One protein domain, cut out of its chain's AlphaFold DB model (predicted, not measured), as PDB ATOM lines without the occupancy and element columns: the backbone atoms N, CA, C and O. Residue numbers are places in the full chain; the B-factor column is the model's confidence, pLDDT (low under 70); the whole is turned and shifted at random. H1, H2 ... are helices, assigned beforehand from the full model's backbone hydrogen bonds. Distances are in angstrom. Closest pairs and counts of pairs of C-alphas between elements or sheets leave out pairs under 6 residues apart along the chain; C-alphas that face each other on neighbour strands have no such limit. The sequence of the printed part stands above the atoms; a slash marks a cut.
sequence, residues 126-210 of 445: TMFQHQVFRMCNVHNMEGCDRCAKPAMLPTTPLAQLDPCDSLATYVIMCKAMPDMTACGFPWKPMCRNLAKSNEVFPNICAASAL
ATOM      1  N   THR A 126     142.906 152.367 166.001       95.00
ATOM      2  CA  THR A 126     143.902 151.658 165.192       95.00
ATOM      3  C   THR A 126     145.064 152.572 164.818       95.00
ATOM      4  O   THR A 126     146.218 152.170 164.933       95.00
ATOM      5  N   MET A 127     144.792 153.817 164.429       94.75
ATOM      6  CA  MET A 127     145.827 154.787 164.089       94.75
ATOM      7  C   MET A 127     146.645 155.189 165.321       94.75
ATOM      8  O   MET A 127     147.861 155.321 165.211       94.75
ATOM      9  N   PHE A 128     146.026 155.324 166.500       95.06
ATOM     10  CA  PHE A 128     146.773 155.554 167.743       95.06
ATOM     11  C   PHE A 128     147.701 154.385 168.077       95.06
ATOM     12  O   PHE A 128     148.887 154.609 168.308       95.06
ATOM     13  N   GLN A 129     147.213 153.139 168.031       95.12
ATOM     14  CA  GLN A 129     148.079 151.971 168.230       95.12
ATOM     15  C   GLN A 129     149.172 151.875 167.165       95.12
ATOM     16  O   GLN A 129     150.291 151.510 167.496       95.12
ATOM     17  N   HIS A 130     148.890 152.261 165.921       95.44
ATOM     18  CA  HIS A 130     149.899 152.315 164.870       95.44
ATOM     19  C   HIS A 130     150.991 153.354 165.145       95.44
ATOM     20  O   HIS A 130     152.167 153.064 164.937       95.44
ATOM     21  N   GLN A 131     150.653 154.535 165.673       95.19
ATOM     22  CA  GLN A 131     151.683 155.492 166.091       95.19
ATOM     23  C   GLN A 131     152.464 154.996 167.312       95.19
ATOM     24  O   GLN A 131     153.684 155.139 167.332       95.19
ATOM     25  N   VAL A 132     151.800 154.352 168.281       95.19
ATOM     26  CA  VAL A 132     152.486 153.686 169.402       95.19
ATOM     27  C   VAL A 132     153.448 152.626 168.874       95.19
ATOM     28  O   VAL A 132     154.605 152.641 169.267       95.19
ATOM     29  N   PHE A 133     153.022 151.772 167.937       95.25
ATOM     30  CA  PHE A 133     153.892 150.795 167.285       95.25
ATOM     31  C   PHE A 133     155.105 151.487 166.666       95.25
ATOM     32  O   PHE A 133     156.222 151.173 167.050       95.25
ATOM     33  N   ARG A 134     154.914 152.488 165.797       94.31
ATOM     34  CA  ARG A 134     156.027 153.197 165.145       94.31
ATOM     35  C   ARG A 134     157.000 153.817 166.144       94.31
ATOM     36  O   ARG A 134     158.206 153.712 165.963       94.31
ATOM     37  N   MET A 135     156.494 154.461 167.190       92.62
ATOM     38  CA  MET A 135     157.344 155.102 168.188       92.62
ATOM     39  C   MET A 135     158.070 154.078 169.068       92.62
ATOM     40  O   MET A 135     159.257 154.252 169.322       92.62
ATOM     41  N   CYS A 136     157.382 153.019 169.501       92.31
ATOM     42  CA  CYS A 136     157.939 151.979 170.369       92.31
ATOM     43  C   CYS A 136     158.898 151.035 169.665       92.31
ATOM     44  O   CYS A 136     159.798 150.488 170.299       92.31
ATOM     45  N   ASN A 137     158.698 150.846 168.365       89.00
ATOM     46  CA  ASN A 137     159.624 150.119 167.522       89.00
ATOM     47  C   ASN A 137     160.923 150.946 167.442       89.00
ATOM     48  O   ASN A 137     161.992 150.452 167.803       89.00
ATOM     49  N   VAL A 138     160.836 152.241 167.101       81.31
ATOM     50  CA  VAL A 138     162.031 153.078 166.879       81.31
ATOM     51  C   VAL A 138     162.789 153.321 168.183       81.31
ATOM     52  O   VAL A 138     164.021 153.253 168.216       81.31
ATOM     53  N   HIS A 139     162.066 153.578 169.274       76.19
ATOM     54  CA  HIS A 139     162.630 153.846 170.587       76.19
ATOM     55  C   HIS A 139     161.825 153.148 171.690       76.19
ATOM     56  O   HIS A 139     160.632 153.394 171.851       76.19
ATOM     57  N   ASN A 140     162.485 152.340 172.529       81.19
ATOM     58  CA  ASN A 140     161.851 151.849 173.754       81.19
ATOM     59  C   ASN A 140     161.752 153.003 174.765       81.19
ATOM     60  O   ASN A 140     162.742 153.351 175.417       81.19
ATOM     61  N   MET A 141     160.570 153.608 174.837       84.31
ATOM     62  CA  MET A 141     160.250 154.753 175.686       84.31
ATOM     63  C   MET A 141     159.249 154.362 176.770       84.31
ATOM     64  O   MET A 141     158.548 153.354 176.662       84.31
ATOM     65  N   GLU A 142     159.151 155.191 177.810       87.38
ATOM     66  CA  GLU A 142     158.106 155.035 178.820       87.38
ATOM     67  C   GLU A 142     156.719 155.027 178.155       87.38
ATOM     68  O   GLU A 142     156.392 155.904 177.354       87.38
ATOM     69  N   GLY A 143     155.906 154.020 178.480       88.62
ATOM     70  CA  GLY A 143     154.597 153.799 177.874       88.62
ATOM     71  C   GLY A 143     154.576 152.633 176.887       88.62
ATOM     72  O   GLY A 143     153.532 152.003 176.746       88.62
ATOM     73  N   CYS A 144     155.700 152.276 176.261       92.94
ATOM     74  CA  CYS A 144     155.751 151.146 175.325       92.94
ATOM     75  C   CYS A 144     155.461 149.795 175.979       92.94
ATOM     76  O   CYS A 144     154.907 148.900 175.351       92.94
ATOM     77  N   ASP A 145     155.761 149.675 177.265       92.88
ATOM     78  CA  ASP A 145     155.417 148.542 178.118       92.88
ATOM     79  C   ASP A 145     153.901 148.360 178.314       92.88
ATOM     80  O   ASP A 145     153.450 147.277 178.687       92.88
ATOM     81  N   ARG A 146     153.098 149.398 178.043       91.94
ATOM     82  CA  ARG A 146     151.640 149.375 178.233       91.94
ATOM     83  C   ARG A 146     150.891 148.718 177.083       91.94
ATOM     84  O   ARG A 146     149.761 148.290 177.300       91.94
ATOM     85  N   CYS A 147     151.497 148.650 175.899       93.81
ATOM     86  CA  CYS A 147     150.954 147.972 174.726       93.81
ATOM     87  C   CYS A 147     151.917 146.861 174.302       93.81
ATOM     88  O   CYS A 147     152.947 147.128 173.690       93.81
ATOM     89  N   ALA A 148     151.589 145.607 174.610       93.00
ATOM     90  CA  ALA A 148     152.467 144.474 174.333       93.00
ATOM     91  C   ALA A 148     152.573 144.175 172.829       93.00
ATOM     92  O   ALA A 148     153.618 143.723 172.357       93.00
ATOM     93  N   LYS A 149     151.482 144.384 172.080       93.69
ATOM     94  CA  LYS A 149     151.394 144.085 170.640       93.69
ATOM     95  C   LYS A 149     150.605 145.158 169.878       93.69
ATOM     96  O   LYS A 149     149.536 144.858 169.346       93.69
ATOM     97  N   PRO A 150     151.091 146.410 169.829       93.25
ATOM     98  CA  PRO A 150     150.372 147.483 169.157       93.25
ATOM     99  C   PRO A 150     150.205 147.182 167.659       93.25
ATOM    100  O   PRO A 150     151.024 146.497 167.042       93.25
ATOM    101  N   ALA A 151     149.123 147.694 167.074       93.88
ATOM    102  CA  ALA A 151     148.789 147.505 165.668       93.88
ATOM    103  C   ALA A 151     149.926 147.935 164.727       93.88
ATOM    104  O   ALA A 151     150.287 149.104 164.677       93.88
ATOM    105  N   MET A 152     150.443 147.011 163.916       93.44
ATOM    106  CA  MET A 152     151.533 147.313 162.977       93.44
ATOM    107  C   MET A 152     151.078 148.123 161.759       93.44
ATOM    108  O   MET A 152     151.895 148.755 161.098       93.44
ATOM    109  N   LEU A 153     149.782 148.084 161.437       94.50
ATOM    110  CA  LEU A 153     149.204 148.740 160.267       94.50
ATOM    111  C   LEU A 153     148.001 149.605 160.667       94.50
ATOM    112  O   LEU A 153     147.214 149.192 161.525       94.50
ATOM    113  N   PRO A 154     147.770 150.744 159.989       92.12
ATOM    114  CA  PRO A 154     146.620 151.613 160.253       92.12
ATOM    115  C   PRO A 154     145.273 150.974 159.866       92.12
ATOM    116  O   PRO A 154     144.219 151.485 160.233       92.12
ATOM    117  N   THR A 155     145.298 149.857 159.136       93.81
ATOM    118  CA  THR A 155     144.128 149.075 158.704       93.81
ATOM    119  C   THR A 155     143.873 147.840 159.572       93.81
ATOM    120  O   THR A 155     143.000 147.037 159.247       93.81
ATOM    121  N   THR A 156     144.625 147.664 160.666       93.81
ATOM    122  CA  THR A 156     144.467 146.513 161.565       93.81
ATOM    123  C   THR A 156     143.028 146.453 162.097       93.81
ATOM    124  O   THR A 156     142.548 147.447 162.659       93.81
ATOM    125  N   PRO A 157     142.323 145.314 161.946       93.88
ATOM    126  CA  PRO A 157     140.969 145.163 162.457       93.88
ATOM    127  C   PRO A 157     140.895 145.418 163.962       93.88
ATOM    128  O   PRO A 157     141.738 144.954 164.728       93.88
ATOM    129  N   LEU A 158     139.821 146.069 164.404       91.19
ATOM    130  CA  LEU A 158     139.584 146.445 165.802       91.19
ATOM    131  C   LEU A 158     139.649 145.265 166.796       91.19
ATOM    132  O   LEU A 158     139.978 145.428 167.974       91.19
ATOM    133  N   ALA A 159     139.318 144.059 166.324       91.25
ATOM    134  CA  ALA A 159     139.372 142.818 167.095       91.25
ATOM    135  C   ALA A 159     140.807 142.327 167.364       91.25
ATOM    136  O   ALA A 159     141.017 141.587 168.317       91.25
ATOM    137  N   GLN A 160     141.777 142.740 166.541       93.50
ATOM    138  CA  GLN A 160     143.192 142.369 166.651       93.50
ATOM    139  C   GLN A 160     144.029 143.414 167.400       93.50
ATOM    140  O   GLN A 160     145.213 143.189 167.633       93.50
ATOM    141  N   LEU A 161     143.428 144.551 167.763       92.88
ATOM    142  CA  LEU A 161     144.082 145.570 168.574       92.88
ATOM    143  C   LEU A 161     144.411 145.026 169.966       92.88
ATOM    144  O   LEU A 161     143.582 144.357 170.591       92.88
ATOM    145  N   ASP A 162     145.595 145.377 170.462       92.50
ATOM    146  CA  ASP A 162     146.032 145.045 171.816       92.50
ATOM    147  C   ASP A 162     145.045 145.637 172.840       92.50
ATOM    148  O   ASP A 162     144.549 146.751 172.619       92.50
ATOM    149  N   PRO A 163     144.742 144.956 173.960       93.00
ATOM    150  CA  PRO A 163     143.881 145.486 175.020       93.00
ATOM    151  C   PRO A 163     144.617 146.532 175.878       93.00
ATOM    152  O   PRO A 163     144.574 146.491 177.106       93.00
ATOM    153  N   CYS A 164     145.315 147.465 175.233       93.81
ATOM    154  CA  CYS A 164     146.019 148.564 175.869       93.81
ATOM    155  C   CYS A 164     145.306 149.894 175.638       93.81
ATOM    156  O   CYS A 164     144.573 150.072 174.667       93.81
ATOM    157  N   ASP A 165     145.568 150.859 176.513       94.12
ATOM    158  CA  ASP A 165     145.072 152.224 176.377       94.12
ATOM    159  C   ASP A 165     145.892 152.990 175.324       94.12
ATOM    160  O   ASP A 165     146.912 153.616 175.632       94.12
ATOM    161  N   SER A 166     145.468 152.872 174.064       93.38
ATOM    162  CA  SER A 166     146.192 153.347 172.879       93.38
ATOM    163  C   SER A 166     146.419 154.860 172.904       93.38
ATOM    164  O   SER A 166     147.553 155.324 172.769       93.38
ATOM    165  N   LEU A 167     145.355 155.624 173.153       94.19
ATOM    166  CA  LEU A 167     145.404 157.076 173.249       94.19
ATOM    167  C   LEU A 167     146.334 157.518 174.374       94.19
ATOM    168  O   LEU A 167     147.186 158.376 174.165       94.19
ATOM    169  N   ALA A 168     146.169 156.980 175.581       93.00
ATOM    170  CA  ALA A 168     146.920 157.513 176.700       93.00
ATOM    171  C   ALA A 168     148.392 157.120 176.669       93.00
ATOM    172  O   ALA A 168     149.237 157.896 177.108       93.00
ATOM    173  N   THR A 169     148.693 155.934 176.142       94.38
ATOM    174  CA  THR A 169     150.068 155.523 175.858       94.38
ATOM    175  C   THR A 169     150.699 156.496 174.868       94.38
ATOM    176  O   THR A 169     151.737 157.082 175.163       94.38
ATOM    177  N   TYR A 170     150.007 156.780 173.763       95.19
ATOM    178  CA  TYR A 170     150.465 157.738 172.763       95.19
ATOM    179  C   TYR A 170     150.674 159.155 173.329       95.19
ATOM    180  O   TYR A 170     151.696 159.787 173.077       95.19
ATOM    181  N   VAL A 171     149.749 159.637 174.164       93.38
ATOM    182  CA  VAL A 171     149.853 160.937 174.847       93.38
ATOM    183  C   VAL A 171     151.072 161.002 175.765       93.38
ATOM    184  O   VAL A 171     151.762 162.016 175.774       93.38
ATOM    185  N   ILE A 172     151.358 159.951 176.538       93.12
ATOM    186  CA  ILE A 172     152.531 159.919 177.427       93.12
ATOM    187  C   ILE A 172     153.817 160.032 176.612       93.12
ATOM    188  O   ILE A 172     154.673 160.857 176.930       93.12
ATOM    189  N   MET A 173     153.903 159.275 175.522       94.06
ATOM    190  CA  MET A 173     155.060 159.281 174.633       94.06
ATOM    191  C   MET A 173     155.254 160.655 173.976       94.06
ATOM    192  O   MET A 173     156.358 161.195 173.983       94.06
ATOM    193  N   CYS A 174     154.174 161.274 173.496       94.81
ATOM    194  CA  CYS A 174     154.244 162.605 172.899       94.81
ATOM    195  C   CYS A 174     154.464 163.735 173.904       94.81
ATOM    196  O   CYS A 174     155.046 164.757 173.557       94.81
ATOM    197  N   LYS A 175     154.068 163.571 175.168       91.88
ATOM    198  CA  LYS A 175     154.439 164.521 176.225       91.88
ATOM    199  C   LYS A 175     155.919 164.422 176.585       91.88
ATOM    200  O   LYS A 175     156.514 165.447 176.898       91.88
ATOM    201  N   ALA A 176     156.499 163.222 176.536       90.69
ATOM    202  CA  ALA A 176     157.922 163.020 176.789       90.69
ATOM    203  C   ALA A 176     158.799 163.607 175.670       90.69
ATOM    204  O   ALA A 176     159.836 164.198 175.958       90.69
ATOM    205  N   MET A 177     158.376 163.474 174.406       91.69
ATOM    206  CA  MET A 177     159.099 163.996 173.240       91.69
ATOM    207  C   MET A 177     158.136 164.635 172.220       91.69
ATOM    208  O   MET A 177     157.772 164.008 171.221       91.69
ATOM    209  N   PRO A 178     157.711 165.890 172.445       92.06
ATOM    210  CA  PRO A 178     156.682 166.541 171.629       92.06
ATOM    211  C   PRO A 178     157.098 166.774 170.176       92.06
ATOM    212  O   PRO A 178     156.235 166.822 169.301       92.06
ATOM    213  N   ASP A 179     158.397 166.873 169.904       90.62
ATOM    214  CA  ASP A 179     158.929 167.203 168.578       90.62
ATOM    215  C   ASP A 179     159.189 165.976 167.698       90.62
ATOM    216  O   ASP A 179     159.676 166.100 166.574       90.62
ATOM    217  N   MET A 180     158.819 164.777 168.162       89.75
ATOM    218  CA  MET A 180     158.851 163.585 167.320       89.75
ATOM    219  C   MET A 180     157.887 163.727 166.140       89.75
ATOM    220  O   MET A 180     156.726 164.109 166.299       89.75
ATOM    221  N   THR A 181     158.332 163.314 164.952       90.75
ATOM    222  CA  THR A 181     157.511 163.328 163.730       90.75
ATOM    223  C   THR A 181     156.211 162.538 163.888       90.75
ATOM    224  O   THR A 181     155.176 162.957 163.371       90.75
ATOM    225  N   ALA A 182     156.229 161.446 164.665       91.50
ATOM    226  CA  ALA A 182     155.035 160.675 165.010       91.50
ATOM    227  C   ALA A 182     153.983 161.533 165.736       91.50
ATOM    228  O   ALA A 182     152.815 161.475 165.381       91.50
ATOM    229  N   CYS A 183     154.394 162.414 166.653       94.06
ATOM    230  CA  CYS A 183     153.501 163.299 167.408       94.06
ATOM    231  C   CYS A 183     152.888 164.428 166.567       94.06
ATOM    232  O   CYS A 183     151.869 165.013 166.950       94.06
ATOM    233  N   GLY A 184     153.458 164.698 165.387       90.38
ATOM    234  CA  GLY A 184     152.911 165.630 164.404       90.38
ATOM    235  C   GLY A 184     151.541 165.214 163.859       90.38
ATOM    236  O   GLY A 184     150.761 166.079 163.463       90.38
ATOM    237  N   PHE A 185     151.204 163.918 163.884       88.81
ATOM    238  CA  PHE A 185     149.902 163.417 163.445       88.81
ATOM    239  C   PHE A 185     149.480 162.167 164.239       88.81
ATOM    240  O   PHE A 185     150.164 161.149 164.173       88.81
ATOM    241  N   PRO A 186     148.339 162.163 164.955       88.75
ATOM    242  CA  PRO A 186     147.292 163.198 165.017       88.75
ATOM    243  C   PRO A 186     147.394 164.170 166.217       88.75
ATOM    244  O   PRO A 186     146.552 165.057 166.346       88.75
ATOM    245  N   TRP A 187     148.366 164.004 167.125       92.31
ATOM    246  CA  TRP A 187     148.326 164.631 168.458       92.31
ATOM    247  C   TRP A 187     148.477 166.159 168.448       92.31
ATOM    248  O   TRP A 187     147.632 166.845 169.025       92.31
ATOM    249  N   LYS A 188     149.483 166.721 167.758       92.69
ATOM    250  CA  LYS A 188     149.639 168.188 167.640       92.69
ATOM    251  C   LYS A 188     148.387 168.868 167.034       92.69
ATOM    252  O   LYS A 188     147.862 169.788 167.661       92.69
ATOM    253  N   PRO A 189     147.833 168.425 165.880       90.12
ATOM    254  CA  PRO A 189     146.588 168.974 165.329       90.12
ATOM    255  C   PRO A 189     145.411 168.939 166.306       90.12
ATOM    256  O   PRO A 189     144.699 169.933 166.445       90.12
ATOM    257  N   MET A 190     145.244 167.823 167.021       88.81
ATOM    258  CA  MET A 190     144.220 167.675 168.052       88.81
ATOM    259  C   MET A 190     144.381 168.735 169.149       88.81
ATOM    260  O   MET A 190     143.425 169.431 169.485       88.81
ATOM    261  N   CYS A 191     145.594 168.900 169.678       91.44
ATOM    262  CA  CYS A 191     145.869 169.869 170.734       91.44
ATOM    263  C   CYS A 191     145.663 171.320 170.291       91.44
ATOM    264  O   CYS A 191     145.092 172.110 171.041       91.44
ATOM    265  N   ARG A 192     146.032 171.666 169.055       89.69
ATOM    266  CA  ARG A 192     145.777 173.001 168.490       89.69
ATOM    267  C   ARG A 192     144.292 173.297 168.308       89.69
ATOM    268  O   ARG A 192     143.850 174.410 168.579       89.69
ATOM    269  N   ASN A 193     143.506 172.311 167.876       85.62
ATOM    270  CA  ASN A 193     142.059 172.480 167.737       85.62
ATOM    271  C   ASN A 193     141.385 172.729 169.096       85.62
ATOM    272  O   ASN A 193     140.489 173.563 169.184       85.62
ATOM    273  N   LEU A 194     141.862 172.069 170.155       85.56
ATOM    274  CA  LEU A 194     141.400 172.281 171.532       85.56
ATOM    275  C   LEU A 194     141.844 173.637 172.105       85.56
ATOM    276  O   LEU A 194     141.110 174.273 172.857       85.56
ATOM    277  N   ALA A 195     143.023 174.128 171.711       86.25
ATOM    278  CA  ALA A 195     143.477 175.469 172.079       86.25
ATOM    279  C   ALA A 195     142.521 176.554 171.558       86.25
ATOM    280  O   ALA A 195     142.173 177.479 172.288       86.25
ATOM    281  N   LYS A 196     142.043 176.407 170.313       84.44
ATOM    282  CA  LYS A 196     141.112 177.354 169.675       84.44
ATOM    283  C   LYS A 196     139.756 177.436 170.373       84.44
ATOM    284  O   LYS A 196     139.106 178.472 170.278       84.44
ATOM    285  N   SER A 197     139.326 176.381 171.069       80.12
ATOM    286  CA  SER A 197     138.081 176.396 171.843       80.12
ATOM    287  C   SER A 197     138.241 176.965 173.259       80.12
ATOM    288  O   SER A 197     137.268 176.965 174.005       80.12
ATOM    289  N   ASN A 198     139.425 177.479 173.633       79.94
ATOM    290  CA  ASN A 198     139.785 177.870 175.006       79.94
ATOM    291  C   ASN A 198     139.684 176.720 176.025       79.94
ATOM    292  O   ASN A 198     139.561 176.947 177.229       79.94
ATOM    293  N   GLU A 199     139.775 175.471 175.567       78.44
ATOM    294  CA  GLU A 199     139.641 174.292 176.417       78.44
ATOM    295  C   GLU A 199     140.919 173.458 176.373       78.44
ATOM    296  O   GLU A 199     140.997 172.378 175.786       78.44
ATOM    297  N   VAL A 200     141.962 173.972 177.022       76.56
ATOM    298  CA  VAL A 200     143.241 173.265 177.121       76.56
ATOM    299  C   VAL A 200     143.111 172.098 178.100       76.56
ATOM    300  O   VAL A 200     142.709 172.269 179.251       76.56
ATOM    301  N   PHE A 201     143.499 170.904 177.651       83.81
ATOM    302  CA  PHE A 201     143.634 169.715 178.491       83.81
ATOM    303  C   PHE A 201     145.085 169.548 178.933       83.81
ATOM    304  O   PHE A 201     145.834 168.870 178.232       83.81
ATOM    305  N   PRO A 202     145.511 170.079 180.093       79.56
ATOM    306  CA  PRO A 202     146.912 169.978 180.525       79.56
ATOM    307  C   PRO A 202     147.376 168.519 180.698       79.56
ATOM    308  O   PRO A 202     148.556 168.179 180.556       79.56
ATOM    309  N   ASN A 203     146.430 167.613 180.953       83.50
ATOM    310  CA  ASN A 203     146.717 166.189 181.083       83.50
ATOM    311  C   ASN A 203     147.039 165.522 179.736       83.50
ATOM    312  O   ASN A 203     147.808 164.563 179.726       83.50
ATOM    313  N   ILE A 204     146.528 166.057 178.620       87.56
ATOM    314  CA  ILE A 204     146.619 165.451 177.279       87.56
ATOM    315  C   ILE A 204     147.556 166.232 176.357       87.56
ATOM    316  O   ILE A 204     148.319 165.629 175.609       87.56
ATOM    317  N   CYS A 205     147.527 167.557 176.425       91.00
ATOM    318  CA  CYS A 205     148.288 168.454 175.570       91.00
ATOM    319  C   CYS A 205     149.389 169.139 176.377       91.00
ATOM    320  O   CYS A 205     149.116 169.776 177.394       91.00
ATOM    321  N   ALA A 206     150.636 169.003 175.925       88.88
ATOM    322  CA  ALA A 206     151.745 169.802 176.438       88.88
ATOM    323  C   ALA A 206     151.702 171.212 175.831       88.88
ATOM    324  O   ALA A 206     151.181 171.390 174.731       88.88
ATOM    325  N   ALA A 207     152.292 172.202 176.508       87.12
ATOM    326  CA  ALA A 207     152.367 173.573 175.992       87.12
ATOM    327  C   ALA A 207     153.054 173.649 174.611       87.12
ATOM    328  O   ALA A 207     152.605 174.388 173.744       87.12
ATOM    329  N   SER A 208     154.065 172.807 174.376       85.00
ATOM    330  CA  SER A 208     154.761 172.659 173.088       85.00
ATOM    331  C   SER A 208     153.887 172.115 171.953       85.00
ATOM    332  O   SER A 208     154.211 172.286 170.786       85.00
ATOM    333  N   ALA A 209     152.770 171.453 172.262       86.31
ATOM    334  CA  ALA A 209     151.819 171.007 171.246       86.31
ATOM    335  C   ALA A 209     150.858 172.123 170.805       86.31
ATOM    336  O   ALA A 209     150.143 171.954 169.817       86.31
ATOM    337  N   LEU A 210     150.797 173.222 171.567       88.69
ATOM    338  CA  LEU A 210     149.916 174.364 171.316       88.69
ATOM    339  C   LEU A 210     150.601 175.443 170.476       88.69
ATOM    340  O   LEU A 210     149.909 176.236 169.845       88.69
TER     341      LEU A 210
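Overview. This is residues 126 to 210 of the 445 residues of the protein "Copper transporter" of Catenaria anguillulae PL171 (UniProt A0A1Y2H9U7). An elongated chain of four helices, with H1 and a long loop at one end, H2 next to H1 at a steep tilt, short H3 beyond, and H4 with a looped tail at the other end. The long link, residues 139 to 165, covers the side of H1 away from H4, and residues 197 to 210 fold back from the far end of H4. The printed part has 85 residues with four named helices, in the order H1, H2, H3, H4, and no named strand; it is all helix by class, though 38 residues, under half, are in named elements. It is compact, with a radius of gyration of the C-alphas of 12.6 A, and spans 37 by 24 by 19 A.

Arrangement. H1, residues 126 to 138, touches H2, residues 166 to 176, with its residues 128 to 132 alone. Their closest C-alphas, of Gln 129 and Ser 166, are 5.2 A apart, and they run the same way at a steep tilt of 43 degrees. H1, with residues 131 to 135 alone, only just touches H3, residues 181 to 184, with 3 pairs of C-alphas within 8 A; the closest, of Gln 131 and Ala 182, are 6.3 A apart. H4, residues 187 to 196, and H2 are close but not clearly touching, about perpendicular at 84 degrees, with the closest C-alphas, of Val 171 and Trp 187, 7.5 A apart. H1 and H4 are apart; H3 and H4 meet only through their link. In H1, H2 and H4 every O i to N i+4 pair is within hydrogen-bond range; H3 is too short for one.

Along the chain. H1 begins at C-alpha 126 (143.902, 151.658, 165.192) and measures 18.3 A. H2 measures 15.7 A, H3 5.2 A and H4 14.7 A, ending at C-alpha 196 (141.112, 177.354, 169.675).

Size, cuts and confidence. The C-alphas of Gln 160 and Asn 198, 36.6 A apart, are the two farthest from each other. The link from H1 to H2 is long; those from H2 to H3 and H3 to H4 are tight. The printed part has no cut; its mean pLDDT is 90.3, and no printed residue is under 70.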